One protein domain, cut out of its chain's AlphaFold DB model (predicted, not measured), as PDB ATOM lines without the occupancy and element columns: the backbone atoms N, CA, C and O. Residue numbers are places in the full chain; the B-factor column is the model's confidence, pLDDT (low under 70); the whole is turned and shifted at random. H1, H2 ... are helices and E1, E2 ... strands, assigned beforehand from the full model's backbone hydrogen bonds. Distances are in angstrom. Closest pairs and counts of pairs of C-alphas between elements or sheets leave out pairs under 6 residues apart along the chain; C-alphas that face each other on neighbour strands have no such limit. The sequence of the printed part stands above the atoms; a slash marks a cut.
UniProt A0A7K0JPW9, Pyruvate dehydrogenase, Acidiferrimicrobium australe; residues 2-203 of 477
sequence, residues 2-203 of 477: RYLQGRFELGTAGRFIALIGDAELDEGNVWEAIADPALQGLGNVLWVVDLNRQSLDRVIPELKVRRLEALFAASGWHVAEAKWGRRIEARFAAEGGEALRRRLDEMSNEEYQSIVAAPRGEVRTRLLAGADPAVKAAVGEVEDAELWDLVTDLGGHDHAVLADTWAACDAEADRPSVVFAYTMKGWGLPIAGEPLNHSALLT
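AT A GLANCE: This is residues 2 to 203 of the 477 residues of the protein "Pyruvate dehydrogenase" of Acidiferrimicrobium australe (UniProt A0A7K0JPW9). A twisted parallel sheet of four strands has helix H10 over one face and H3 over the other, and beyond the strands' last residues a second lobe of six short helices, H4 to H9, packs together mostly at crossed angles. Past the other end, residues 3 to 9, of which 3 to 5 belong to H1, stick out. The printed part has 202 residues with ten named helices and four named strands, in the order H1 E1 H2 E2 H3 E3 H4 H5 H6 H7 H8 H9 H10 E4; the class is mixed, and the sheet's order is E1 E2 E4 E3. It is compact, with a radius of gyration of the C-alphas of 19.1 A, in an elongated outline of 63 by 39 by 29 A.

HOW THE PARTS SIT: The inner strands E2, residues 45 to 51, and E4, residues 177 to 182, are parallel at 18 degrees, with N 49 and O 179 2.8 A apart, within hydrogen-bond range. Edge strand E1, residues 16 to 21, has N 48 and O 18 2.8 A apart beside E2; edge strand E3, residues 78 to 82, has N 178 and O 78 2.8 A apart beside E4. H10, residues 159 to 171, and H3, residues 62 to 74, are on opposite faces, in three layers, at heights over the sheet of 9.3 A and 10.2 A, along the strands. E1, H2 of residues 28 to 34, and E2 form a strand-helix-strand unit, two parallel neighbour strands with a helix between, its crossover right-handed; E2, H3, E3 form a split one, with E4 between the strands, also right-handed. E3 and E4 form another, with H4, residues 86 to 93, H5, 97 to 106, H6, 109 to 116, H7, 120 to 128, H8, 133 to 138, H9, 144 to 151, and H10 between. H7 and H9 touch at a steep tilt of 59 degrees, Arg 120 and Trp 148 being closest, C-alphas 5.9 A apart. H5 touches H8, with the C-alphas of Leu 100 and Val 135 closest at 5.0 A. H6 and H7 form a helical hairpin; H4 and H9 only just touch, with 3 pairs of C-alphas within 8 A, closest Ile 88 and Leu 150 at 5.7 A. Every O i to N i+4 pair is within hydrogen-bond range in H2, H4, H5, H6, H8 and H10, against 8 of 9 in H3, 3 of 5 in H7 and 2 of 4 in H9.

IN THESE COORDINATES: H1, residues 2 to 5, begins at C-alpha 2 (12.667, 17.825, 30.505). From first to last C-alpha H3 measures 18.9 A, E2 18.7 A and H10 18.5 A. E4 ends at C-alpha 182 (-16.485, 22.848, 39.930).

THE WHOLE: The C-alphas farthest apart, of Phe 8 and Pro 133, are 64.4 A apart. The printed part has no cut and no long link; residues 183 to 203 hold no named element. Mean pLDDT of the printed part is 91.5, with residue 12 alone under 70.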
ATOM      1  N   ARG A   2      12.252  17.602  31.910       91.19
ATOM      2  CA  ARG A   2      12.667  17.825  30.505       91.19
ATOM      3  C   ARG A   2      14.159  18.155  30.352       91.19
ATOM      4  O   ARG A   2      14.830  17.563  29.520       91.19
ATOM      5  N   TYR A   3      14.683  19.000  31.241       94.31
ATOM      6  CA  TYR A   3      16.122  19.260  31.369       94.31
ATOM      7  C   TYR A   3      16.966  17.981  31.501       94.31
ATOM      8  O   TYR A   3      17.948  17.797  30.790       94.31
ATOM      9  N   LEU A   4      16.561  17.067  32.386       93.94
ATOM     10  CA  LEU A   4      17.266  15.808  32.602       93.94
ATOM     11  C   LEU A   4      17.199  14.898  31.367       93.94
ATOM     12  O   LEU A   4      18.197  14.273  31.044       93.94
ATOM     13  N   GLN A   5      16.071  14.856  30.646       90.94
ATOM     14  CA  GLN A   5      15.922  14.030  29.435       90.94
ATOM     15  C   GLN A   5      16.887  14.435  28.315       90.94
ATOM     16  O   GLN A   5      17.326  13.581  27.555       90.94
ATOM     17  N   GLY A   6      17.255  15.717  28.230       88.19
ATOM     18  CA  GLY A   6      18.261  16.187  27.275       88.19
ATOM     19  C   GLY A   6      19.697  15.752  27.604       88.19
ATOM     20  O   GLY A   6      20.600  15.996  26.807       88.19
ATOM     21  N   ARG A   7      19.937  15.146  28.780       92.12
ATOM     22  CA  ARG A   7      21.288  14.944  29.346       92.12
ATOM     23  C   ARG A   7      21.539  13.557  29.957       92.12
ATOM     24  O   ARG A   7      22.697  13.140  30.093       92.12
ATOM     25  N   PHE A   8      20.476  12.860  30.347       91.06
ATOM     26  CA  PHE A   8      20.497  11.596  31.076       91.06
ATOM     27  C   PHE A   8      19.397  10.666  30.565       91.06
ATOM     28  O   PHE A   8      18.334  11.110  30.126       91.06
ATOM     29  N   GLU A   9      19.647   9.365  30.662       88.06
ATOM     30  CA  GLU A   9      18.635   8.352  30.395       88.06
ATOM     31  C   GLU A   9      17.716   8.246  31.608       88.06
ATOM     32  O   GLU A   9      18.125   7.821  32.686       88.06
ATOM     33  N   LEU A  10      16.463   8.656  31.443       85.50
ATOM     34  CA  LEU A  10      15.468   8.560  32.504       85.50
ATOM     35  C   LEU A  10      14.574   7.343  32.292       85.50
ATOM     36  O   LEU A  10      14.242   6.987  31.162       85.50
ATOM     37  N   GLY A  11      14.113   6.760  33.400       75.56
ATOM     38  CA  GLY A  11      13.075   5.731  33.388       75.56
ATOM     39  C   GLY A  11      11.704   6.255  32.934       75.56
ATOM     40  O   GLY A  11      11.570   7.335  32.354       75.56
ATOM     41  N   THR A  12      10.654   5.493  33.242       66.00
ATOM     42  CA  THR A  12       9.267   5.747  32.812       66.00
ATOM     43  C   THR A  12       8.819   7.202  32.967       66.00
ATOM     44  O   THR A  12       9.173   7.882  33.936       66.00
ATOM     45  N   ALA A  13       8.050   7.674  31.979       74.31
ATOM     46  CA  ALA A  13       7.440   8.998  31.971       74.31
ATOM     47  C   ALA A  13       6.615   9.234  33.246       74.31
ATOM     48  O   ALA A  13       6.011   8.310  33.786       74.31
ATOM     49  N   GLY A  14       6.625  10.476  33.727       80.19
ATOM     50  CA  GLY A  14       5.854  10.905  34.888       80.19
ATOM     51  C   GLY A  14       5.010  12.123  34.539       80.19
ATOM     52  O   GLY A  14       5.417  12.945  33.708       80.19
ATOM     53  N   ARG A  15       3.851  12.223  35.183       87.75
ATOM     54  CA  ARG A  15       2.983  13.397  35.134       87.75
ATOM     55  C   ARG A  15       3.245  14.288  36.345       87.75
ATOM     56  O   ARG A  15       3.527  13.788  37.430       87.75
ATOM     57  N   PHE A  16       3.139  15.593  36.139       92.12
ATOM     58  CA  PHE A  16       3.223  16.611  37.178       92.12
ATOM     59  C   PHE A  16       1.819  17.155  37.404       92.12
ATOM     60  O   PHE A  16       1.238  17.728  36.485       92.12
ATOM     61  N   ILE A  17       1.266  16.910  38.592       94.75
ATOM     62  CA  ILE A  17      -0.087  17.333  38.958       94.75
ATOM     63  C   ILE A  17       0.022  18.348  40.088       94.75
ATOM     64  O   ILE A  17       0.600  18.033  41.127       94.75
ATOM     65  N   ALA A  18      -0.532  19.539  39.883       95.75
ATOM     66  CA  ALA A  18      -0.752  20.519  40.940       95.75
ATOM     67  C   ALA A  18      -2.247  20.557  41.275       95.75
ATOM     68  O   ALA A  18      -3.076  20.638  40.369       95.75
ATOM     69  N   LEU A  19      -2.582  20.475  42.560       96.88
ATOM     70  CA  LEU A  19      -3.939  20.668  43.069       96.88
ATOM     71  C   LEU A  19      -3.947  21.993  43.820       96.88
ATOM     72  O   LEU A  19      -3.142  22.153  44.738       96.88
ATOM     73  N   ILE A  20      -4.805  22.921  43.411       95.56
ATOM     74  CA  ILE A  20      -4.844  24.279  43.961       95.56
ATOM     75  C   ILE A  20      -6.279  24.763  44.129       95.56
ATOM     76  O   ILE A  20      -7.186  24.294  43.442       95.56
ATOM     77  N   GLY A  21      -6.484  25.721  45.024       93.00
ATOM     78  CA  GLY A  21      -7.760  26.420  45.166       93.00
ATOM     79  C   GLY A  21      -7.928  27.547  44.145       93.00
ATOM     80  O   GLY A  21      -6.968  28.196  43.734       93.00
ATOM     81  N   ASP A  22      -9.169  27.858  43.785       90.50
ATOM     82  CA  ASP A  22      -9.514  29.038  42.980       90.50
ATOM     83  C   ASP A  22      -9.068  30.379  43.600       90.50
ATOM     84  O   ASP A  22      -8.699  31.319  42.888       90.50
ATOM     85  N   ALA A  23      -9.074  30.482  44.930       88.31
ATOM     86  CA  ALA A  23      -8.563  31.638  45.662       88.31
ATOM     87  C   ALA A  23      -7.030  31.758  45.601       88.31
ATOM     88  O   ALA A  23      -6.524  32.877  45.575       88.31
ATOM     89  N   GLU A  24      -6.301  30.639  45.543       90.69
ATOM     90  CA  GLU A  24      -4.827  30.619  45.509       90.69
ATOM     91  C   GLU A  24      -4.277  31.219  44.207       90.69
ATOM     92  O   GLU A  24      -3.170  31.748  44.180       90.69
ATOM     93  N   LEU A  25      -5.085  31.240  43.141       92.69
ATOM     94  CA  LEU A  25      -4.762  31.908  41.875       92.69
ATOM     95  C   LEU A  25      -4.678  33.447  41.975       92.69
ATOM     96  O   LEU A  25      -4.335  34.092  40.981       92.69
ATOM     97  N   ASP A  26      -5.002  34.051  43.127       89.56
ATOM     98  CA  ASP A  26      -4.752  35.481  43.379       89.56
ATOM     99  C   ASP A  26      -3.264  35.790  43.624       89.56
ATOM    100  O   ASP A  26      -2.859  36.949  43.496       89.56
ATOM    101  N   GLU A  27      -2.449  34.786  43.958       91.25
ATOM    102  CA  GLU A  27      -1.029  34.979  44.245       91.25
ATOM    103  C   GLU A  27      -0.224  35.296  42.974       91.25
ATOM    104  O   GLU A  27      -0.341  34.645  41.933       91.25
ATOM    105  N   GLY A  28       0.624  36.326  43.045       90.38
ATOM    106  CA  GLY A  28       1.345  36.840  41.873       90.38
ATOM    107  C   GLY A  28       2.363  35.854  41.287       90.38
ATOM    108  O   GLY A  28       2.543  35.801  40.070       90.38
ATOM    109  N   ASN A  29       2.986  35.035  42.138       90.25
ATOM    110  CA  ASN A  29       3.967  34.021  41.739       90.25
ATOM    111  C   ASN A  29       3.379  32.939  40.819       90.25
ATOM    112  O   ASN A  29       4.087  32.390  39.979       90.25
ATOM    113  N   VAL A  30       2.086  32.644  40.949       93.19
ATOM    114  CA  VAL A  30       1.398  31.671  40.099       93.19
ATOM    115  C   VAL A  30       1.435  32.122  38.639       93.19
ATOM    116  O   VAL A  30       1.759  31.337  37.747       93.19
ATOM    117  N   TRP A  31       1.168  33.404  38.394       92.50
ATOM    118  CA  TRP A  31       1.141  33.966  37.045       92.50
ATOM    119  C   TRP A  31       2.533  34.155  36.447       92.50
ATOM    120  O   TRP A  31       2.679  34.032  35.233       92.50
ATOM    121  N   GLU A  32       3.551  34.379  37.285       90.88
ATOM    122  CA  GLU A  32       4.961  34.346  36.873       90.88
ATOM    123  C   GLU A  32       5.337  32.972  36.290       90.88
ATOM    124  O   GLU A  32       5.960  32.901  35.232       90.88
ATOM    125  N   ALA A  33       4.889  31.880  36.917       90.12
ATOM    126  CA  ALA A  33       5.121  30.528  36.412       90.12
ATOM    127  C   ALA A  33       4.264  30.198  35.177       90.12
ATOM    128  O   ALA A  33       4.790  29.692  34.191       90.12
ATOM    129  N   ILE A  34       2.957  30.492  35.196       93.00
ATOM    130  CA  ILE A  34       2.021  30.176  34.093       93.00
ATOM    131  C   ILE A  34       2.416  30.868  32.784       93.00
ATOM    132  O   ILE A  34       2.229  30.295  31.707       93.00
ATOM    133  N   ALA A  35       2.928  32.098  32.869       90.88
ATOM    134  CA  ALA A  35       3.342  32.878  31.709       90.88
ATOM    135  C   ALA A  35       4.715  32.467  31.148       90.88
ATOM    136  O   ALA A  35       5.082  32.942  30.071       90.88
ATOM    137  N   ASP A  36       5.464  31.602  31.840       90.19
ATOM    138  CA  ASP A  36       6.801  31.189  31.420       90.19
ATOM    139  C   ASP A  36       6.742  30.398  30.091       90.19
ATOM    140  O   ASP A  36       6.104  29.337  30.014       90.19
ATOM    141  N   PRO A  37       7.431  30.854  29.025       87.19
ATOM    142  CA  PRO A  37       7.482  30.144  27.749       87.19
ATOM    143  C   PRO A  37       8.039  28.717  27.845       87.19
ATOM    144  O   PRO A  37       7.754  27.894  26.972       87.19
ATOM    145  N   ALA A  38       8.815  28.388  28.883       86.69
ATOM    146  CA  ALA A  38       9.343  27.045  29.116       86.69
ATOM    147  C   ALA A  38       8.245  26.002  29.372       86.69
ATOM    148  O   ALA A  38       8.500  24.799  29.227       86.69
ATOM    149  N   LEU A  39       7.030  26.443  29.721       88.25
ATOM    150  CA  LEU A  39       5.880  25.562  29.871       88.25
ATOM    151  C   LEU A  39       5.330  25.044  28.543       88.25
ATOM    152  O   LEU A  39       4.697  23.988  28.516       88.25
ATOM    153  N   GLN A  40       5.597  25.731  27.431       86.62
ATOM    154  CA  GLN A  40       5.127  25.288  26.122       86.62
ATOM    155  C   GLN A  40       5.698  23.901  25.780       86.62
ATOM    156  O   GLN A  40       6.831  23.540  26.128       86.62
ATOM    157  N   GLY A  41       4.884  23.056  25.150       88.38
ATOM    158  CA  GLY A  41       5.233  21.662  24.893       88.38
ATOM    159  C   GLY A  41       5.024  20.715  26.077       88.38
ATOM    160  O   GLY A  41       5.211  19.518  25.896       88.38
ATOM    161  N   LEU A  42       4.753  21.172  27.311       92.31
ATOM    162  CA  LEU A  42       4.656  20.285  28.488       92.31
ATOM    163  C   LEU A  42       3.267  19.627  28.642       92.31
ATOM    164  O   LEU A  42       2.583  19.864  29.634       92.31
ATOM    165  N   GLY A  43       2.878  18.724  27.734       93.81
ATOM    166  CA  GLY A  43       1.619  17.951  27.842       93.81
ATOM    167  C   GLY A  43       1.504  17.024  29.060       93.81
ATOM    168  O   GLY A  43       0.443  16.495  29.385       93.81
ATOM    169  N   ASN A  44       2.599  16.822  29.794       92.81
ATOM    170  CA  ASN A  44       2.615  16.038  31.025       92.81
ATOM    171  C   ASN A  44       2.437  16.886  32.301       92.81
ATOM    172  O   ASN A  44       2.663  16.363  33.395       92.81
ATOM    173  N   VAL A  45       2.067  18.162  32.173       95.69
ATOM    174  CA  VAL A  45       1.728  19.060  33.286       95.69
ATOM    175  C   VAL A  45       0.215  19.262  33.322       95.69
ATOM    176  O   VAL A  45      -0.391  19.654  32.327       95.69
ATOM    177  N   LEU A  46      -0.379  18.987  34.481       96.94
ATOM    178  CA  LEU A  46      -1.802  19.148  34.746       96.94
ATOM    179  C   LEU A  46      -1.991  19.965  36.021       96.94
ATOM    180  O   LEU A  46      -1.492  19.595  37.082       96.94
ATOM    181  N   TRP A  47      -2.730  21.058  35.929       97.69
ATOM    182  CA  TRP A  47      -3.218  21.785  37.093       97.69
ATOM    183  C   TRP A  47      -4.699  21.487  37.278       97.69
ATOM    184  O   TRP A  47      -5.456  21.472  36.312       97.69
ATOM    185  N   VAL A  48      -5.117  21.236  38.512       98.00
ATOM    186  CA  VAL A  48      -6.524  21.059  38.870       98.00
ATOM    187  C   VAL A  48      -6.879  22.147  39.866       98.00
ATOM    188  O   VAL A  48      -6.353  22.175  40.979       98.00
ATOM    189  N   VAL A  49      -7.752  23.048  39.433       97.50
ATOM    190  CA  VAL A  49      -8.298  24.127  40.246       97.50
ATOM    191  C   VAL A  49      -9.580  23.616  40.886       97.50
ATOM    192  O   VAL A  49     -10.556  23.347  40.183       97.50
ATOM    193  N   ASP A  50      -9.577  23.484  42.210       96.19
ATOM    194  CA  ASP A  50     -10.786  23.278  43.000       96.19
ATOM    195  C   ASP A  50     -11.604  24.576  43.010       96.19
ATOM    196  O   ASP A  50     -11.343  25.507  43.779       96.19
ATOM    197  N   LEU A  51     -12.577  24.654  42.105       94.38
ATOM    198  CA  LEU A  51     -13.441  25.808  41.915       94.38
ATOM    199  C   LEU A  51     -14.716  25.641  42.745       94.38
ATOM    200  O   LEU A  51     -15.805  25.334  42.248       94.38
ATOM    201  N   ASN A  52     -14.569  25.856  44.046       91.25
ATOM    202  CA  ASN A  52     -15.673  25.797  44.997       91.25
ATOM    203  C   ASN A  52     -16.386  27.156  45.183       91.25
ATOM    204  O   ASN A  52     -17.419  27.219  45.859       91.25
ATOM    205  N   ARG A  53     -15.884  28.222  44.533       89.50
ATOM    206  CA  ARG A  53     -16.404  29.603  44.523       89.50
ATOM    207  C   ARG A  53     -16.282  30.328  45.868       89.50
ATOM    208  O   ARG A  53     -16.941  31.353  46.056       89.50
ATOM    209  N   GLN A  54     -15.488  29.831  46.813       85.38
ATOM    210  CA  GLN A  54     -15.322  30.429  48.138       85.38
ATOM    211  C   GLN A  54     -13.838  30.595  48.481       85.38
ATOM    212  O   GLN A  54     -13.071  29.639  48.469       85.38
ATOM    213  N   SER A  55     -13.447  31.794  48.912       82.38
ATOM    214  CA  SER A  55     -12.203  31.976  49.659       82.38
ATOM    215  C   SER A  55     -12.428  31.699  51.154       82.38
ATOM    216  O   SER A  55     -13.421  31.078  51.548       82.38
ATOM    217  N   LEU A  56     -11.491  32.115  52.006       77.12
ATOM    218  CA  LEU A  56     -11.642  32.024  53.460       77.12
ATOM    219  C   LEU A  56     -12.766  32.920  53.993       77.12
ATOM    220  O   LEU A  56     -13.518  32.489  54.860       77.12
ATOM    221  N   ASP A  57     -12.897  34.128  53.439       78.00
ATOM    222  CA  ASP A  57     -13.750  35.184  54.003       78.00
ATOM    223  C   ASP A  57     -14.904  35.613  53.082       78.00
ATOM    224  O   ASP A  57     -15.731  36.440  53.474       78.00
ATOM    225  N   ARG A  58     -14.954  35.136  51.830       80.88
ATOM    226  CA  ARG A  58     -15.969  35.581  50.860       80.88
ATOM    227  C   ARG A  58     -16.245  34.577  49.748       80.88
ATOM    228  O   ARG A  58     -15.415  33.736  49.422       80.88
ATOM    229  N   VAL A  59     -17.385  34.763  49.090       83.44
ATOM    230  CA  VAL A  59     -17.662  34.179  47.774       83.44
ATOM    231  C   VAL A  59     -16.820  34.902  46.719       83.44
ATOM    232  O   VAL A  59     -16.647  36.123  46.767       83.44
ATOM    233  N   ILE A  60     -16.249  34.146  45.783       82.81
ATOM    234  CA  ILE A  60     -15.435  34.697  44.700       82.81
ATOM    235  C   ILE A  60     -16.358  35.211  43.582       82.81
ATOM    236  O   ILE A  60     -17.205  34.447  43.114       82.81
ATOM    237  N   PRO A  61     -16.190  36.459  43.097       82.12
ATOM    238  CA  PRO A  61     -17.030  36.994  42.026       82.12
ATOM    239  C   PRO A  61     -16.937  36.167  40.738       82.12
ATOM    240  O   PRO A  61     -15.839  35.825  40.305       82.12
ATOM    241  N   GLU A  62     -18.064  35.924  40.069       78.00
ATOM    242  CA  GLU A  62     -18.122  35.089  38.853       78.00
ATOM    243  C   GLU A  62     -17.247  35.617  37.704       78.00
ATOM    244  O   GLU A  62     -16.550  34.856  37.035       78.00
ATOM    245  N   LEU A  63     -17.177  36.942  37.529       78.06
ATOM    246  CA  LEU A  63     -16.311  37.561  36.518       78.06
ATOM    247  C   LEU A  63     -14.830  37.176  36.694       78.06
ATOM    248  O   LEU A  63     -14.071  37.192  35.723       78.06
ATOM    249  N   LYS A  64     -14.409  36.831  37.918       82.56
ATOM    250  CA  LYS A  64     -13.042  36.386  38.179       82.56
ATOM    251  C   LYS A  64     -12.775  35.032  37.521       82.56
ATOM    252  O   LYS A  64     -11.751  34.919  36.864       82.56
ATOM    253  N   VAL A  65     -13.684  34.059  37.611       84.38
ATOM    254  CA  VAL A  65     -13.488  32.700  37.059       84.38
ATOM    255  C   VAL A  65     -13.224  32.742  35.555       84.38
ATOM    256  O   VAL A  65     -12.162  32.323  35.100       84.38
ATOM    257  N   ARG A  66     -14.113  33.398  34.800       86.62
ATOM    258  CA  ARG A  66     -13.960  33.560  33.343       86.62
ATOM    259  C   ARG A  66     -12.668  34.281  32.960       86.62
ATOM    260  O   ARG A  66     -12.076  34.015  31.917       86.62
ATOM    261  N   ARG A  67     -12.217  35.222  33.795       91.00
ATOM    262  CA  ARG A  67     -10.937  35.908  33.590       91.00
ATOM    263  C   ARG A  67      -9.756  34.962  33.809       91.00
ATOM    264  O   ARG A  67      -8.804  35.047  33.044       91.00
ATOM    265  N   LEU A  68      -9.806  34.093  34.819       92.62
ATOM    266  CA  LEU A  68      -8.754  33.108  35.085       92.62
ATOM    267  C   LEU A  68      -8.602  32.155  33.895       92.62
ATOM    268  O   LEU A  68      -7.502  32.027  33.366       92.62
ATOM    269  N   GLU A  69      -9.700  31.575  33.410       94.38
ATOM    270  CA  GLU A  69      -9.714  30.721  32.211       94.38
ATOM    271  C   GLU A  69      -9.114  31.429  30.992       94.38
ATOM    272  O   GLU A  69      -8.244  30.885  30.309       94.38
ATOM    273  N   ALA A  70      -9.528  32.678  30.744       95.38
ATOM    274  CA  ALA A  70      -9.011  33.473  29.636       95.38
ATOM    275  C   ALA A  70      -7.506  33.756  29.764       95.38
ATOM    276  O   ALA A  70      -6.806  33.771  28.753       95.38
ATOM    277  N   LEU A  71      -6.996  33.967  30.983       95.19
ATOM    278  CA  LEU A  71      -5.566  34.158  31.223       95.19
ATOM    279  C   LEU A  71      -4.775  32.870  30.955       95.19
ATOM    280  O   LEU A  71      -3.771  32.930  30.253       95.19
ATOM    281  N   PHE A  72      -5.247  31.707  31.421       96.62
ATOM    282  CA  PHE A  72      -4.622  30.418  31.094       96.62
ATOM    283  C   PHE A  72      -4.590  30.169  29.582       96.62
ATOM    284  O   PHE A  72      -3.539  29.844  29.024       96.62
ATOM    285  N   ALA A  73      -5.722  30.379  28.902       96.06
ATOM    286  CA  ALA A  73      -5.810  30.235  27.453       96.06
ATOM    287  C   ALA A  73      -4.859  31.205  26.725       96.06
ATOM    288  O   ALA A  73      -4.169  30.806  25.787       96.06
ATOM    289  N   ALA A  74      -4.771  32.461  27.180       95.56
ATOM    290  CA  ALA A  74      -3.843  33.452  26.635       95.56
ATOM    291  C   ALA A  74      -2.366  33.075  26.861       95.56
ATOM    292  O   ALA A  74      -1.524  33.396  26.025       95.56
ATOM    293  N   SER A  75      -2.062  32.347  27.937       95.50
ATOM    294  CA  SER A  75      -0.745  31.757  28.213       95.50
ATOM    295  C   SER A  75      -0.488  30.439  27.461       95.50
ATOM    296  O   SER A  75       0.522  29.778  27.699       95.50
ATOM    297  N   GLY A  76      -1.371  30.035  26.541       95.38
ATOM    298  CA  GLY A  76      -1.185  28.860  25.684       95.38
ATOM    299  C   GLY A  76      -1.552  27.521  26.331       95.38
ATOM    300  O   GLY A  76      -1.223  26.473  25.781       95.38
ATOM    301  N   TRP A  77      -2.238  27.532  27.475       97.38
ATOM    302  CA  TRP A  77      -2.689  26.308  28.134       97.38
ATOM    303  C   TRP A  77      -3.937  25.731  27.460       97.38
ATOM    304  O   TRP A  77      -4.774  26.456  26.918       97.38
ATOM    305  N   HIS A  78      -4.084  24.411  27.526       97.62
ATOM    306  CA  HIS A  78      -5.377  23.772  27.323       97.62
ATOM    307  C   HIS A  78      -6.238  24.001  28.571       97.62
ATOM    308  O   HIS A  78      -5.824  23.670  29.681       97.62
ATOM    309  N   VAL A  79      -7.421  24.585  28.390       97.94
ATOM    310  CA  VAL A  79      -8.370  24.854  29.474       97.94
ATOM    311  C   VAL A  79      -9.539  23.894  29.335       97.94
ATOM    312  O   VAL A  79     -10.207  23.885  28.302       97.94
ATOM    313  N   ALA A  80      -9.781  23.107  30.377       97.62
ATOM    314  CA  ALA A  80     -10.913  22.200  30.468       97.62
ATOM    315  C   ALA A  80     -11.736  22.481  31.728       97.62
ATOM    316  O   ALA A  80     -11.224  22.967  32.737       97.62
ATOM    317  N   GLU A  81     -13.015  22.127  31.682       96.88
ATOM    318  CA  GLU A  81     -13.941  22.285  32.798       96.88
ATOM    319  C   GLU A  81     -14.544  20.931  33.180       96.88
ATOM    320  O   GLU A  81     -14.884  20.114  32.323       96.88
ATOM    321  N   ALA A  82     -14.727  20.718  34.479       97.56
ATOM    322  CA  ALA A  82     -15.617  19.698  35.020       97.56
ATOM    323  C   ALA A  82     -16.729  20.421  35.790       97.56
ATOM    324  O   ALA A  82     -16.731  20.468  37.021       97.56
ATOM    325  N   LYS A  83     -17.630  21.072  35.040       95.94
ATOM    326  CA  LYS A  83     -18.625  22.000  35.592       95.94
ATOM    327  C   LYS A  83     -19.852  21.307  36.163       95.94
ATOM    328  O   LYS A  83     -20.139  21.426  37.352       95.94
ATOM    329  N   TRP A  84     -20.547  20.553  35.324       98.00
ATOM    330  CA  TRP A  84     -21.811  19.904  35.647       98.00
ATOM    331  C   TRP A  84     -21.652  18.384  35.663       98.00
ATOM    332  O   TRP A  84     -20.863  17.826  34.900       98.00
ATOM    333  N   GLY A  85     -22.362  17.719  36.573       98.19
ATOM    334  CA  GLY A  85     -22.415  16.263  36.639       98.19
ATOM    335  C   GLY A  85     -23.357  15.678  35.585       98.19
ATOM    336  O   GLY A  85     -24.147  16.379  34.943       98.19
ATOM    337  N   ARG A  86     -23.295  14.358  35.381       97.88
ATOM    338  CA  ARG A  86     -24.096  13.704  34.330       97.88
ATOM    339  C   ARG A  86     -25.603  13.752  34.585       97.88
ATOM    340  O   ARG A  86     -26.373  13.653  33.628       97.88
ATOM    341  N   ARG A  87     -26.050  13.870  35.840       96.50
ATOM    342  CA  ARG A  87     -27.482  13.881  36.178       96.50
ATOM    343  C   ARG A  87     -28.116  15.206  35.764       96.50
ATOM    344  O   ARG A  87     -29.193  15.186  35.166       96.50
ATOM    345  N   ILE A  88     -27.475  16.337  36.045       96.94
ATOM    346  CA  ILE A  88     -27.987  17.639  35.611       96.94
ATOM    347  C   ILE A  88     -27.804  17.853  34.107       96.94
ATOM    348  O   ILE A  88     -28.715  18.381  33.474       96.94
ATOM    349  N   GLU A  89     -26.729  17.339  33.501       97.50
ATOM    350  CA  GLU A  89     -26.565  17.344  32.039       97.50
ATOM    351  C   GLU A  89     -27.710  16.599  31.334       97.50
ATOM    352  O   GLU A  89     -28.295  17.098  30.368       97.50
ATOM    353  N   ALA A  90     -28.139  15.449  31.869       96.19
ATOM    354  CA  ALA A  90     -29.320  14.751  31.361       96.19
ATOM    355  C   ALA A  90     -30.597  15.605  31.476       96.19
ATOM    356  O   ALA A  90     -31.465  15.539  30.602       96.19
ATOM    357  N   ARG A  91     -30.713  16.446  32.517       95.00
ATOM    358  CA  ARG A  91     -31.828  17.394  32.628       95.00
ATOM    359  C   ARG A  91     -31.708  18.536  31.626       95.00
ATOM    360  O   ARG A  91     -32.740  18.928  31.080       95.00
ATOM    361  N   PHE A  92     -30.514  19.063  31.370       96.75
ATOM    362  CA  PHE A  92     -30.302  20.110  30.369       96.75
ATOM    363  C   PHE A  92     -30.693  19.650  28.963       96.75
ATOM    364  O   PHE A  92     -31.314  20.415  28.229       96.75
ATOM    365  N   ALA A  93     -30.424  18.384  28.629       95.88
ATOM    366  CA  ALA A  93     -30.777  17.794  27.338       95.88
ATOM    367  C   ALA A  93     -32.286  17.520  27.150       95.88
ATOM    368  O   ALA A  93     -32.743  17.318  26.024       95.88
ATOM    369  N   ALA A  94     -33.068  17.482  28.233       93.44
ATOM    370  CA  ALA A  94     -34.515  17.286  28.178       93.44
ATOM    371  C   ALA A  94     -35.272  18.601  27.898       93.44
ATOM    372  O   ALA A  94     -34.719  19.699  27.976       93.44
ATOM    373  N   GLU A  95     -36.571  18.515  27.595       88.88
ATOM    374  CA  GLU A  95     -37.388  19.681  27.231       88.88
ATOM    375  C   GLU A  95     -37.326  20.791  28.301       88.88
ATOM    376  O   GLU A  95     -37.399  20.527  29.509       88.88
ATOM    377  N   GLY A  96     -37.119  22.035  27.853       84.50
ATOM    378  CA  GLY A  96     -36.922  23.210  28.712       84.50
ATOM    379  C   GLY A  96     -35.564  23.283  29.430       84.50
ATOM    380  O   GLY A  96     -35.276  24.295  30.069       84.50
ATOM    381  N   GLY A  97     -34.712  22.258  29.319       93.12
ATOM    382  CA  GLY A  97     -33.453  22.142  30.056       93.12
ATOM    383  C   GLY A  97     -32.415  23.219  29.723       93.12
ATOM    384  O   GLY A  97     -31.735  23.695  30.626       93.12
ATOM    385  N   GLU A  98     -32.367  23.703  28.481       95.81
ATOM    386  CA  GLU A  98     -31.504  24.829  28.080       95.81
ATOM    387  C   GLU A  98     -31.789  26.117  28.872       95.81
ATOM    388  O   GLU A  98     -30.875  26.873  29.201       95.81
ATOM    389  N   ALA A  99     -33.051  26.369  29.244       95.75
ATOM    390  CA  ALA A  99     -33.384  27.518  30.083       95.75
ATOM    391  C   ALA A  99     -32.825  27.352  31.504       95.75
ATOM    392  O   ALA A  99     -32.335  28.322  32.081       95.75
ATOM    393  N   LEU A 100     -32.869  26.130  32.050       95.94
ATOM    394  CA  LEU A 100     -32.271  25.808  33.347       95.94
ATOM    395  C   LEU A 100     -30.744  25.938  33.298       95.94
ATOM    396  O   LEU A 100     -30.172  26.554  34.193       95.94
ATOM    397  N   ARG A 101     -30.104  25.425  32.240       97.06
ATOM    398  CA  ARG A 101     -28.659  25.560  32.026       97.06
ATOM    399  C   ARG A 101     -28.245  27.023  32.030       97.06
ATOM    400  O   ARG A 101     -27.433  27.430  32.852       97.06
ATOM    401  N   ARG A 102     -28.879  27.828  31.175       95.81
ATOM    402  CA  ARG A 102     -28.625  29.268  31.096       95.81
ATOM    403  C   ARG A 102     -28.826  29.953  32.447       95.81
ATOM    404  O   ARG A 102     -27.984  30.743  32.851       95.81
ATOM    405  N   ARG A 103     -29.899  29.618  33.175       95.06
ATOM    406  CA  ARG A 103     -30.163  30.183  34.505       95.06
ATOM    407  C   ARG A 103     -29.025  29.913  35.484       95.06
ATOM    408  O   ARG A 103     -28.690  30.819  36.238       95.06
ATOM    409  N   LEU A 104     -28.478  28.701  35.495       94.94
ATOM    410  CA  LEU A 104     -27.384  28.324  36.391       94.94
ATOM    411  C   LEU A 104     -26.031  28.889  35.934       94.94
ATOM    412  O   LEU A 104     -25.245  29.309  36.773       94.94
ATOM    413  N   ASP A 105     -25.777  28.948  34.624       93.06
ATOM    414  CA  ASP A 105     -24.530  29.472  34.050       93.06
ATOM    415  C   ASP A 105     -24.419  31.009  34.116       93.06
ATOM    416  O   ASP A 105     -23.310  31.548  34.146       93.06
ATOM    417  N   GLU A 106     -25.547  31.726  34.112       91.94
ATOM    418  CA  GLU A 106     -25.604  33.196  34.212       91.94
ATOM    419  C   GLU A 106     -25.788  33.696  35.654       91.94
ATOM    420  O   GLU A 106     -25.656  34.894  35.915       91.94
ATOM    421  N   MET A 107     -26.094  32.794  36.589       91.75
ATOM    422  CA  MET A 107     -26.242  33.103  38.010       91.75
ATOM    423  C   MET A 107     -24.931  33.646  38.585       91.75
ATOM    424  O   MET A 107     -23.858  33.108  38.308       91.75
ATOM    425  N   SER A 108     -24.999  34.681  39.427       91.44
ATOM    426  CA  SER A 108     -23.803  35.106  40.158       91.44
ATOM    427  C   SER A 108     -23.393  34.028  41.165       91.44
ATOM    428  O   SER A 108     -24.236  33.287  41.675       91.44
ATOM    429  N   ASN A 109     -22.104  33.952  41.502       90.50
ATOM    430  CA  ASN A 109     -21.640  32.980  42.490       90.50
ATOM    431  C   ASN A 109     -22.301  33.185  43.858       90.50
ATOM    432  O   ASN A 109     -22.566  32.207  44.549       90.50
ATOM    433  N   GLU A 110     -22.616  34.421  44.247       89.94
ATOM    434  CA  GLU A 110     -23.336  34.725  45.487       89.94
ATOM    435  C   GLU A 110     -24.762  34.175  45.457       89.94
ATOM    436  O   GLU A 110     -25.215  33.559  46.423       89.94
ATOM    437  N   GLU A 111     -25.462  34.363  44.339       92.38
ATOM    438  CA  GLU A 111     -26.806  33.830  44.160       92.38
ATOM    439  C   GLU A 111     -26.788  32.295  44.149       92.38
ATOM    440  O   GLU A 111     -27.579  31.674  44.862       92.38
ATOM    441  N   TYR A 112     -25.831  31.677  43.453       92.62
ATOM    442  CA  TYR A 112     -25.668  30.223  43.433       92.62
ATOM    443  C   TYR A 112     -25.349  29.665  44.823       92.62
ATOM    444  O   TYR A 112     -26.014  28.738  45.283       92.62
ATOM    445  N   GLN A 113     -24.408  30.270  45.551       90.56
ATOM    446  CA  GLN A 113     -24.090  29.872  46.928       90.56
ATOM    447  C   GLN A 113     -25.289  30.039  47.866       90.56
ATOM    448  O   GLN A 113     -25.481  29.224  48.766       90.56
ATOM    449  N   SER A 114     -26.157  31.028  47.621       90.56
ATOM    450  CA  SER A 114     -27.406  31.156  48.371       90.56
ATOM    451  C   SER A 114     -28.343  29.961  48.157       90.56
ATOM    452  O   SER A 114     -29.098  29.632  49.065       90.56
ATOM    453  N   ILE A 115     -28.312  29.300  46.998       91.56
ATOM    454  CA  ILE A 115     -29.086  28.077  46.742       91.56
ATOM    455  C   ILE A 115     -28.430  26.886  47.437       91.56
ATOM    456  O   ILE A 115     -29.121  26.105  48.087       91.56
ATOM    457  N   VAL A 116     -27.104  26.774  47.338       89.62
ATOM    458  CA  VAL A 116     -26.336  25.677  47.943       89.62
ATOM    459  C   VAL A 116     -26.518  25.648  49.465       89.62
ATOM    460  O   VAL A 116     -26.802  24.586  50.015       89.62
ATOM    461  N   ALA A 117     -26.428  26.807  50.124       88.06
ATOM    462  CA  ALA A 117     -26.588  26.953  51.574       88.06
ATOM    463  C   ALA A 117     -28.058  26.964  52.047       88.06
ATOM    464  O   ALA A 117     -28.331  27.094  53.240       88.06
ATOM    465  N   ALA A 118     -29.034  26.891  51.136       87.81
ATOM    466  CA  ALA A 118     -30.443  26.927  51.511       87.81
ATOM    467  C   ALA A 118     -30.913  25.585  52.097       87.81
ATOM    468  O   ALA A 118     -30.516  24.520  51.614       87.81
ATOM    469  N   PRO A 119     -31.862  25.600  53.051       87.19
ATOM    470  CA  PRO A 119     -32.634  24.406  53.371       87.19
ATOM    471  C   PRO A 119     -33.281  23.831  52.102       87.19
ATOM    472  O   PRO A 119     -33.794  24.588  51.275       87.19
ATOM    473  N   ARG A 120     -33.325  22.497  51.957       87.69
ATOM    474  CA  ARG A 120     -33.825  21.829  50.732       87.69
ATOM    475  C   ARG A 120     -35.197  22.345  50.261       87.69
ATOM    476  O   ARG A 120     -35.393  22.552  49.070       87.69
ATOM    477  N   GLY A 121     -36.115  22.636  51.187       88.50
ATOM    478  CA  GLY A 121     -37.452  23.167  50.874       88.50
ATOM    479  C   GLY A 121     -37.487  24.601  50.319       88.50
ATOM    480  O   GLY A 121     -38.516  25.033  49.811       88.50
ATOM    481  N   GLU A 122     -36.388  25.355  50.389       92.19
ATOM    482  CA  GLU A 122     -36.296  26.724  49.858       92.19
ATOM    483  C   GLU A 122     -35.638  26.799  48.473       92.19
ATOM    484  O   GLU A 122     -35.738  27.826  47.796       92.19
ATOM    485  N   VAL A 123     -34.989  25.717  48.029       93.88
ATOM    486  CA  VAL A 123     -34.182  25.668  46.798       93.88
ATOM    487  C   VAL A 123     -34.988  26.087  45.579       93.88
ATOM    488  O   VAL A 123     -34.530  26.919  44.799       93.88
ATOM    489  N   ARG A 124     -36.217  25.575  45.429       95.19
ATOM    490  CA  ARG A 124     -37.085  25.927  44.297       95.19
ATOM    491  C   ARG A 124     -37.391  27.415  44.262       95.19
ATOM    492  O   ARG A 124     -37.308  28.035  43.205       95.19
ATOM    493  N   THR A 125     -37.750  27.982  45.409       94.31
ATOM    494  CA  THR A 125     -38.090  29.403  45.523       94.31
ATOM    495  C   THR A 125     -36.903  30.275  45.131       94.31
ATOM    496  O   THR A 125     -37.080  31.216  44.362       94.31
ATOM    497  N   ARG A 126     -35.694  29.936  45.598       94.38
ATOM    498  CA  ARG A 126     -34.467  30.675  45.259       94.38
ATOM    499  C   ARG A 126     -34.078  30.503  43.788       94.38
ATOM    500  O   ARG A 126     -33.824  31.493  43.116       94.38
ATOM    501  N   LEU A 127     -34.130  29.280  43.256       95.06
ATOM    502  CA  LEU A 127     -33.832  28.989  41.848       95.06
ATOM    503  C   LEU A 127     -34.743  29.765  40.882       95.06
ATOM    504  O   LEU A 127     -34.279  30.295  39.869       95.06
ATOM    505  N   LEU A 128     -36.042  29.825  41.196       94.50
ATOM    506  CA  LEU A 128     -37.055  30.464  40.353       94.50
ATOM    507  C   LEU A 128     -37.173  31.978  40.565       94.50
ATOM    508  O   LEU A 128     -37.890  32.636  39.808       94.50
ATOM    509  N   ALA A 129     -36.487  32.549  41.559       93.38
ATOM    510  CA  ALA A 129     -36.485  33.987  41.787       93.38
ATOM    511  C   ALA A 129     -35.929  34.709  40.548       93.38
ATOM    512  O   ALA A 129     -34.786  34.494  40.153       93.38
ATOM    513  N   GLY A 130     -36.774  35.514  39.894       88.56
ATOM    514  CA  GLY A 130     -36.420  36.237  38.665       88.56
ATOM    515  C   GLY A 130     -36.155  35.356  37.436       88.56
ATOM    516  O   GLY A 130     -35.694  35.873  36.423       88.56
ATOM    517  N   ALA A 131     -36.431  34.050  37.504       90.69
ATOM    518  CA  ALA A 131     -36.135  33.119  36.420       90.69
ATOM    519  C   ALA A 131     -37.179  33.174  35.291       90.69
ATOM    520  O   ALA A 131     -38.360  33.453  35.513       90.69
ATOM    521  N   ASP A 132     -36.745  32.835  34.077       91.44
ATOM    522  CA  ASP A 132     -37.624  32.625  32.925       91.44
ATOM    523  C   ASP A 132     -38.687  31.545  33.249       91.44
ATOM    524  O   ASP A 132     -38.339  30.511  33.833       91.44
ATOM    525  N   PRO A 133     -39.975  31.720  32.877       92.31
ATOM    526  CA  PRO A 133     -41.005  30.690  33.037       92.31
ATOM    527  C   PRO A 133     -40.615  29.302  32.500       92.31
ATOM    528  O   PRO A 133     -41.068  28.290  33.041       92.31
ATOM    529  N   ALA A 134     -39.746  29.233  31.489       93.62
ATOM    530  CA  ALA A 134     -39.193  27.988  30.970       93.62
ATOM    531  C   ALA A 134     -38.348  27.226  32.008       93.62
ATOM    532  O   ALA A 134     -38.368  25.998  32.016       93.62
ATOM    533  N   VAL A 135     -37.679  27.915  32.943       94.12
ATOM    534  CA  VAL A 135     -36.961  27.279  34.066       94.12
ATOM    535  C   VAL A 135     -37.947  26.578  34.994       94.12
ATOM    536  O   VAL A 135     -37.706  25.451  35.418       94.12
ATOM    537  N   LYS A 136     -39.099  27.206  35.272       93.38
ATOM    538  CA  LYS A 136     -40.159  26.593  36.085       93.38
ATOM    539  C   LYS A 136     -40.712  25.333  35.426       93.38
ATOM    540  O   LYS A 136     -40.923  24.346  36.124       93.38
ATOM    541  N   ALA A 137     -40.932  25.362  34.111       91.44
ATOM    542  CA  ALA A 137     -41.322  24.173  33.361       91.44
ATOM    543  C   ALA A 137     -40.226  23.097  33.428       91.44
ATOM    544  O   ALA A 137     -40.533  21.925  33.637       91.44
ATOM    545  N   ALA A 138     -38.953  23.498  33.352       92.00
ATOM    546  CA  ALA A 138     -37.836  22.569  33.401       92.00
ATOM    547  C   ALA A 138     -37.779  21.792  34.731       92.00
ATOM    548  O   ALA A 138     -37.634  20.574  34.753       92.00
ATOM    549  N   VAL A 139     -37.952  22.452  35.870       93.00
ATOM    550  CA  VAL A 139     -37.886  21.763  37.173       93.00
ATOM    551  C   VAL A 139     -39.250  21.333  37.714       93.00
ATOM    552  O   VAL A 139     -39.337  20.905  38.861       93.00
ATOM    553  N   GLY A 140     -40.323  21.470  36.929       89.12
ATOM    554  CA  GLY A 140     -41.702  21.299  37.397       89.12
ATOM    555  C   GLY A 140     -42.024  19.903  37.932       89.12
ATOM    556  O   GLY A 140     -42.779  19.794  38.889       89.12
ATOM    557  N   GLU A 141     -41.420  18.866  37.347       87.19
ATOM    558  CA  GLU A 141     -41.609  17.455  37.731       87.19
ATOM    559  C   GLU A 141     -40.553  16.942  38.724       87.19
ATOM    560  O   GLU A 141     -40.627  15.804  39.173       87.19
ATOM    561  N   VAL A 142     -39.549  17.759  39.054       90.50
ATOM    562  CA  VAL A 142     -38.510  17.389  40.023       90.50
ATOM    563  C   VAL A 142     -39.061  17.639  41.419       90.50
ATOM    564  O   VAL A 142     -39.510  18.749  41.685       90.50
ATOM    565  N   GLU A 143     -39.006  16.665  42.320       90.62
ATOM    566  CA  GLU A 143     -39.444  16.844  43.711       90.62
ATOM    567  C   GLU A 143     -38.495  17.772  44.490       90.62
ATOM    568  O   GLU A 143     -37.286  17.783  44.261       90.62
ATOM    569  N   ASP A 144     -39.009  18.531  45.463       86.06
ATOM    570  CA  ASP A 144     -38.192  19.486  46.241       86.06
ATOM    571  C   ASP A 144     -37.044  18.809  47.002       86.06
ATOM    572  O   ASP A 144     -35.959  19.377  47.141       86.06
ATOM    573  N   ALA A 145     -37.256  17.570  47.454       82.81
ATOM    574  CA  ALA A 145     -36.230  16.780  48.125       82.81
ATOM    575  C   ALA A 145     -35.039  16.453  47.208       82.81
ATOM    576  O   ALA A 145     -33.919  16.341  47.704       82.81
ATOM    577  N   GLU A 146     -35.283  16.329  45.899       90.62
ATOM    578  CA  GLU A 146     -34.303  15.955  44.876       90.62
ATOM    579  C   GLU A 146     -33.736  17.159  44.122       90.62
ATOM    580  O   GLU A 146     -32.677  17.054  43.501       90.62
ATOM    581  N   LEU A 147     -34.429  18.300  44.161       93.25
ATOM    582  CA  LEU A 147     -34.042  19.492  43.419       93.25
ATOM    583  C   LEU A 147     -32.681  20.020  43.866       93.25
ATOM    584  O   LEU A 147     -31.897  20.423  43.013       93.25
ATOM    585  N   TRP A 148     -32.391  19.984  45.172       92.38
ATOM    586  CA  TRP A 148     -31.066  20.345  45.684       92.38
ATOM    587  C   TRP A 148     -29.993  19.450  45.058       92.38
ATOM    588  O   TRP A 148     -29.078  19.961  44.426       92.38
ATOM    589  N   ASP A 149     -30.172  18.123  45.124       92.50
ATOM    590  CA  ASP A 149     -29.202  17.161  44.585       92.50
ATOM    591  C   ASP A 149     -29.016  17.321  43.066       92.50
ATOM    592  O   ASP A 149     -27.942  17.036  42.549       92.50
ATOM    593  N   LEU A 150     -30.052  17.773  42.349       95.00
ATOM    594  CA  LEU A 150     -29.974  18.088  40.926       95.00
ATOM    595  C   LEU A 150     -29.170  19.368  40.666       95.00
ATOM    596  O   LEU A 150     -28.262  19.337  39.849       95.00
ATOM    597  N   VAL A 151     -29.489  20.488  41.326       94.56
ATOM    598  CA  VAL A 151     -28.827  21.782  41.051       94.56
ATOM    599  C   VAL A 151     -27.403  21.857  41.597       94.56
ATOM    600  O   VAL A 151     -26.644  22.710  41.152       94.56
ATOM    601  N   THR A 152     -27.033  20.972  42.527       93.75
ATOM    602  CA  THR A 152     -25.665  20.825  43.043       93.75
ATOM    603  C   THR A 152     -24.912  19.636  42.439       93.75
ATOM    604  O   THR A 152     -23.856  19.267  42.957       93.75
ATOM    605  N   ASP A 153     -25.434  19.014  41.379       96.56
ATOM    606  CA  ASP A 153     -24.732  17.966  40.636       96.56
ATOM    607  C   ASP A 153     -23.593  18.590  39.818       96.56
ATOM    608  O   ASP A 153     -23.768  19.034  38.681       96.56
ATOM    609  N   LEU A 154     -22.424  18.695  40.444       97.19
ATOM    610  CA  LEU A 154     -21.250  19.359  39.891       97.19
ATOM    611  C   LEU A 154     -20.234  18.346  39.364       97.19
ATOM    612  O   LEU A 154     -20.001  17.299  39.969       97.19
ATOM    613  N   GLY A 155     -19.584  18.696  38.256       97.75
ATOM    614  CA  GLY A 155     -18.666  17.805  37.546       97.75
ATOM    615  C   GLY A 155     -17.443  17.412  38.375       97.75
ATOM    616  O   GLY A 155     -16.962  16.291  38.247       97.75
ATOM    617  N   GLY A 156     -16.992  18.274  39.291       97.44
ATOM    618  CA  GLY A 156     -15.908  17.964  40.224       97.44
ATOM    619  C   GLY A 156     -16.239  16.885  41.266       97.44
ATOM    620  O   GLY A 156     -15.325  16.390  41.917       97.44
ATOM    621  N   HIS A 157     -17.511  16.482  41.395       96.94
ATOM    622  CA  HIS A 157     -17.952  15.361  42.241       96.94
ATOM    623  C   HIS A 157     -18.384  14.122  41.439       96.94
ATOM    624  O   HIS A 157     -18.647  13.072  42.027       96.94
ATOM    625  N   ASP A 158     -18.446  14.203  40.104       97.88
ATOM    626  CA  ASP A 158     -18.745  13.059  39.235       97.88
ATOM    627  C   ASP A 158     -17.443  12.460  38.694       97.88
ATOM    628  O   ASP A 158     -16.812  12.979  37.773       97.88
ATOM    629  N   HIS A 159     -17.043  11.311  39.247       96.31
ATOM    630  CA  HIS A 159     -15.802  10.637  38.863       96.31
ATOM    631  C   HIS A 159     -15.719  10.277  37.373       96.31
ATOM    632  O   HIS A 159     -14.610  10.159  36.858       96.31
ATOM    633  N   ALA A 160     -16.845  10.073  36.679       97.75
ATOM    634  CA  ALA A 160     -16.798   9.798  35.244       97.75
ATOM    635  C   ALA A 160     -16.529  11.072  34.442       97.75
ATOM    636  O   ALA A 160     -15.715  11.029  33.529       97.75
ATOM    637  N   VAL A 161     -17.144  12.196  34.830       98.38
ATOM    638  CA  VAL A 161     -16.848  13.506  34.229       98.38
ATOM    639  C   VAL A 161     -15.371  13.821  34.419       98.38
ATOM    640  O   VAL A 161     -14.681  14.098  33.447       98.38
ATOM    641  N   LEU A 162     -14.851  13.672  35.640       98.06
ATOM    642  CA  LEU A 162     -13.426  13.850  35.907       98.06
ATOM    643  C   LEU A 162     -12.542  12.919  35.063       98.06
ATOM    644  O   LEU A 162     -11.558  13.381  34.493       98.06
ATOM    645  N   ALA A 163     -12.891  11.633  34.949       97.25
ATOM    646  CA  ALA A 163     -12.133  10.677  34.142       97.25
ATOM    647  C   ALA A 163     -12.091  11.059  32.655       97.25
ATOM    648  O   ALA A 163     -11.019  11.007  32.050       97.25
ATOM    649  N   ASP A 164     -13.222  11.483  32.092       98.12
ATOM    650  CA  ASP A 164     -13.316  11.938  30.705       98.12
ATOM    651  C   ASP A 164     -12.537  13.252  30.502       98.12
ATOM    652  O   ASP A 164     -11.780  13.384  29.537       98.12
ATOM    653  N   THR A 165     -12.633  14.195  31.445       98.12
ATOM    654  CA  THR A 165     -11.870  15.453  31.431       98.12
ATOM    655  C   THR A 165     -10.362  15.202  31.505       98.12
ATOM    656  O   THR A 165      -9.594  15.821  30.766       98.12
ATOM    657  N   TRP A 166      -9.910  14.275  32.357       95.69
ATOM    658  CA  TRP A 166      -8.499  13.891  32.412       95.69
ATOM    659  C   TRP A 166      -8.061  13.230  31.108       95.69
ATOM    660  O   TRP A 166      -7.034  13.618  30.571       95.69
ATOM    661  N   ALA A 167      -8.855  12.316  30.543       96.31
ATOM    662  CA  ALA A 167      -8.540  11.695  29.257       96.31
ATOM    663  C   ALA A 167      -8.411  12.726  28.119       96.31
ATOM    664  O   ALA A 167      -7.533  12.586  27.265       96.31
ATOM    665  N   ALA A 168      -9.228  13.783  28.122       96.38
ATOM    666  CA  ALA A 168      -9.084  14.897  27.187       96.38
ATOM    667  C   ALA A 168      -7.762  15.657  27.397       96.38
ATOM    668  O   ALA A 168      -7.054  15.933  26.434       96.38
ATOM    669  N   CYS A 169      -7.378  15.925  28.649       96.94
ATOM    670  CA  CYS A 169      -6.080  16.531  28.964       96.94
ATOM    671  C   CYS A 169      -4.895  15.629  28.568       96.94
ATOM    672  O   CYS A 169      -3.843  16.130  28.187       96.94
ATOM    673  N   ASP A 170      -5.039  14.302  28.639       93.56
ATOM    674  CA  ASP A 170      -4.010  13.333  28.221       93.56
ATOM    675  C   ASP A 170      -3.766  13.353  26.710       93.56
ATOM    676  O   ASP A 170      -2.663  13.039  26.263       93.56
ATOM    677  N   ALA A 171      -4.784  13.715  25.927       95.00
ATOM    678  CA  ALA A 171      -4.671  13.850  24.480       95.00
ATOM    679  C   ALA A 171      -3.898  15.116  24.059       95.00
ATOM    680  O   ALA A 171      -3.415  15.193  22.927       95.00
ATOM    681  N   GLU A 172      -3.736  16.087  24.960       95.50
ATOM    682  CA  GLU A 172      -3.031  17.347  24.720       95.50
ATOM    683  C   GLU A 172      -1.525  17.181  24.975       95.50
ATOM    684  O   GLU A 172      -0.996  17.490  26.041       95.50
ATOM    685  N   ALA A 173      -0.807  16.669  23.974       90.88
ATOM    686  CA  ALA A 173       0.616  16.341  24.105       90.88
ATOM    687  C   ALA A 173       1.554  17.567  24.118       90.88
ATOM    688  O   ALA A 173       2.631  17.512  24.718       90.88
ATOM    689  N   ASP A 174       1.149  18.670  23.482       92.12
ATOM    690  CA  ASP A 174       2.044  19.780  23.123       92.12
ATOM    691  C   ASP A 174       1.872  21.036  23.994       92.12
ATOM    692  O   ASP A 174       2.487  22.073  23.739       92.12
ATOM    693  N   ARG A 175       1.052  20.979  25.045       94.06
ATOM    694  CA  ARG A 175       0.840  22.104  25.968       94.06
ATOM    695  C   ARG A 175       0.318  21.624  27.319       94.06
ATOM    696  O   ARG A 175      -0.355  20.600  27.371       94.06
ATOM    697  N   PRO A 176       0.602  22.349  28.409       96.88
ATOM    698  CA  PRO A 176       0.063  22.014  29.719       96.88
ATOM    699  C   PRO A 176      -1.463  22.173  29.739       96.88
ATOM    700  O   PRO A 176      -2.033  22.968  28.986       96.88
ATOM    701  N   SER A 177      -2.118  21.420  30.621       98.00
ATOM    702  CA  SER A 177      -3.567  21.484  30.821       98.00
ATOM    703  C   SER A 177      -3.918  22.044  32.195       98.00
ATOM    704  O   SER A 177      -3.264  21.725  33.189       98.00
ATOM    705  N   VAL A 178      -4.985  22.832  32.262       98.19
ATOM    706  CA  VAL A 178      -5.654  23.221  33.504       98.19
ATOM    707  C   VAL A 178      -7.097  22.728  33.473       98.19
ATOM    708  O   VAL A 178      -7.783  22.853  32.459       98.19
ATOM    709  N   VAL A 179      -7.552  22.158  34.584       98.31
ATOM    710  CA  VAL A 179      -8.934  21.731  34.791       98.31
ATOM    711  C   VAL A 179      -9.560  22.596  35.872       98.31
ATOM    712  O   VAL A 179      -9.113  22.564  37.016       98.31
ATOM    713  N   PHE A 180     -10.621  23.320  35.529       97.81
ATOM    714  CA  PHE A 180     -11.498  23.971  36.498       97.81
ATOM    715  C   PHE A 180     -12.560  22.963  36.944       97.81
ATOM    716  O   PHE A 180     -13.556  22.721  36.256       97.81
ATOM    717  N   ALA A 181     -12.306  22.310  38.078       97.94
ATOM    718  CA  ALA A 181     -13.225  21.348  38.664       97.94
ATOM    719  C   ALA A 181     -14.211  22.096  39.555       97.94
ATOM    720  O   ALA A 181     -13.844  22.585  40.621       97.94
ATOM    721  N   TYR A 182     -15.465  22.197  39.123       96.50
ATOM    722  CA  TYR A 182     -16.485  22.848  39.930       96.50
ATOM    723  C   TYR A 182     -16.899  21.915  41.057       96.50
ATOM    724  O   TYR A 182     -17.340  20.790  40.817       96.50
ATOM    725  N   THR A 183     -16.782  22.392  42.289       95.19
ATOM    726  CA  THR A 183     -17.089  21.597  43.478       95.19
ATOM    727  C   THR A 183     -17.955  22.386  44.456       95.19
ATOM    728  O   THR A 183     -18.428  23.498  44.201       95.19
ATOM    729  N   MET A 184     -18.192  21.761  45.605       92.38
ATOM    730  CA  MET A 184     -18.869  22.346  46.744       92.38
ATOM    731  C   MET A 184     -17.963  22.153  47.947       92.38
ATOM    732  O   MET A 184     -17.602  21.029  48.303       92.38
ATOM    733  N   LYS A 185     -17.603  23.258  48.585       90.62
ATOM    734  CA  LYS A 185     -16.751  23.230  49.764       90.62
ATOM    735  C   LYS A 185     -17.503  22.563  50.919       90.62
ATOM    736  O   LYS A 185     -18.657  22.899  51.198       90.62
ATOM    737  N   GLY A 186     -16.862  21.581  51.550       89.81
ATOM    738  CA  GLY A 186     -17.489  20.733  52.566       89.81
ATOM    739  C   GLY A 186     -18.482  19.704  52.012       89.81
ATOM    740  O   GLY A 186     -19.353  19.264  52.756       89.81
ATOM    741  N   TRP A 187     -18.400  19.329  50.729       91.00
ATOM    742  CA  TRP A 187     -19.280  18.313  50.137       91.00
ATOM    743  C   TRP A 187     -19.324  17.015  50.955       91.00
ATOM    744  O   TRP A 187     -18.310  16.544  51.465       91.00
ATOM    745  N   GLY A 188     -20.529  16.461  51.110       88.06
ATOM    746  CA  GLY A 188     -20.784  15.289  51.951       88.06
ATOM    747  C   GLY A 188     -20.837  15.574  53.458       88.06
ATOM    748  O   GLY A 188     -21.178  14.674  54.226       88.06
ATOM    749  N   LEU A 189     -20.556  16.807  53.897       89.81
ATOM    750  CA  LEU A 189     -20.613  17.209  55.303       89.81
ATOM    751  C   LEU A 189     -21.868  18.047  55.607       89.81
ATOM    752  O   LEU A 189     -22.393  18.724  54.723       89.81
ATOM    753  N   PRO A 190     -22.322  18.091  56.874       84.31
ATOM    754  CA  PRO A 190     -23.433  18.956  57.296       84.31
ATOM    755  C   PRO A 190     -23.212  20.463  57.087       84.31
ATOM    756  O   PRO A 190     -24.165  21.225  57.170       84.31
ATOM    757  N   ILE A 191     -21.967  20.886  56.856       85.69
ATOM    758  CA  ILE A 191     -21.549  22.285  56.650       85.69
ATOM    759  C   ILE A 191     -21.323  22.620  55.166       85.69
ATOM    760  O   ILE A 191     -20.681  23.619  54.839       85.69
ATOM    761  N   ALA A 192     -21.764  21.749  54.257       86.31
ATOM    762  CA  ALA A 192     -21.590  21.952  52.829       86.31
ATOM    763  C   ALA A 192     -22.221  23.278  52.376       86.31
ATOM    764  O   ALA A 192     -23.373  23.564  52.693       86.31
ATOM    765  N   GLY A 193     -21.459  24.087  51.638       77.19
ATOM    766  CA  GLY A 193     -21.926  25.391  51.155       77.19
ATOM    767  C   GLY A 193     -21.928  26.522  52.188       77.19
ATOM    768  O   GLY A 193     -22.118  27.670  51.797       77.19
ATOM    769  N   GLU A 194     -21.656  26.251  53.469       79.94
ATOM    770  CA  GLU A 194     -21.594  27.299  54.493       79.94
ATOM    771  C   GLU A 194     -20.418  28.259  54.235       79.94
ATOM    772  O   GLU A 194     -19.278  27.793  54.131       79.94
ATOM    773  N   PRO A 195     -20.636  29.591  54.191       71.56
ATOM    774  CA  PRO A 195     -19.578  30.560  53.883       71.56
ATOM    775  C   PRO A 195     -18.374  30.516  54.835       71.56
ATOM    776  O   PRO A 195     -17.272  30.889  54.449       71.56
ATOM    777  N   LEU A 196     -18.577  30.059  56.075       76.06
ATOM    778  CA  LEU A 196     -17.538  29.945  57.107       76.06
ATOM    779  C   LEU A 196     -17.044  28.505  57.305       76.06
ATOM    780  O   LEU A 196     -16.452  28.190  58.336       76.06
ATOM    781  N   ASN A 197     -17.274  27.603  56.347       77.56
ATOM    782  CA  ASN A 197     -16.945  26.187  56.533       77.56
ATOM    783  C   ASN A 197     -15.454  25.903  56.787       77.56
ATOM    784  O   ASN A 197     -15.139  24.886  57.393       77.56
ATOM    785  N   HIS A 198     -14.540  26.782  56.364       80.69
ATOM    786  CA  HIS A 198     -13.100  26.551  56.488       80.69
ATOM    787  C   HIS A 198     -12.632  26.582  57.945       80.69
ATOM    788  O   HIS A 198     -11.730  25.843  58.319       80.69
ATOM    789  N   SER A 199     -13.249  27.432  58.767       81.50
ATOM    790  CA  SER A 199     -12.971  27.537  60.202       81.50
ATOM    791  C   SER A 199     -14.023  26.832  61.064       81.50
ATOM    792  O   SER A 199     -13.906  26.823  62.291       81.50
ATOM    793  N   ALA A 200     -15.044  26.229  60.448       83.56
ATOM    794  CA  ALA A 200     -16.087  25.502  61.154       83.56
ATOM    795  C   ALA A 200     -15.605  24.109  61.574       83.56
ATOM    796  O   ALA A 200     -15.090  23.330  60.774       83.56
ATOM    797  N   LEU A 201     -15.845  23.767  62.839       88.25
ATOM    798  CA  LEU A 201     -15.669  22.412  63.346       88.25
ATOM    799  C   LEU A 201     -17.022  21.710  63.404       88.25
ATOM    800  O   LEU A 201     -18.010  22.278  63.874       88.25
ATOM    801  N   LEU A 202     -17.054  20.455  62.960       90.75
ATOM    802  CA  LEU A 202     -18.222  19.603  63.140       90.75
ATOM    803  C   LEU A 202     -18.419  19.305  64.629       90.75
ATOM    804  O   LEU A 202     -17.473  19.011  65.362       90.75
ATOM    805  N   THR A 203     -19.669  19.367  65.074       94.12
ATOM    806  CA  THR A 203     -20.036  18.968  66.436       94.12
ATOM    807  C   THR A 203     -19.881  17.452  66.614       94.12
ATOM    808  O   THR A 203     -20.013  16.710  65.637       94.12
TER     809      THR A 203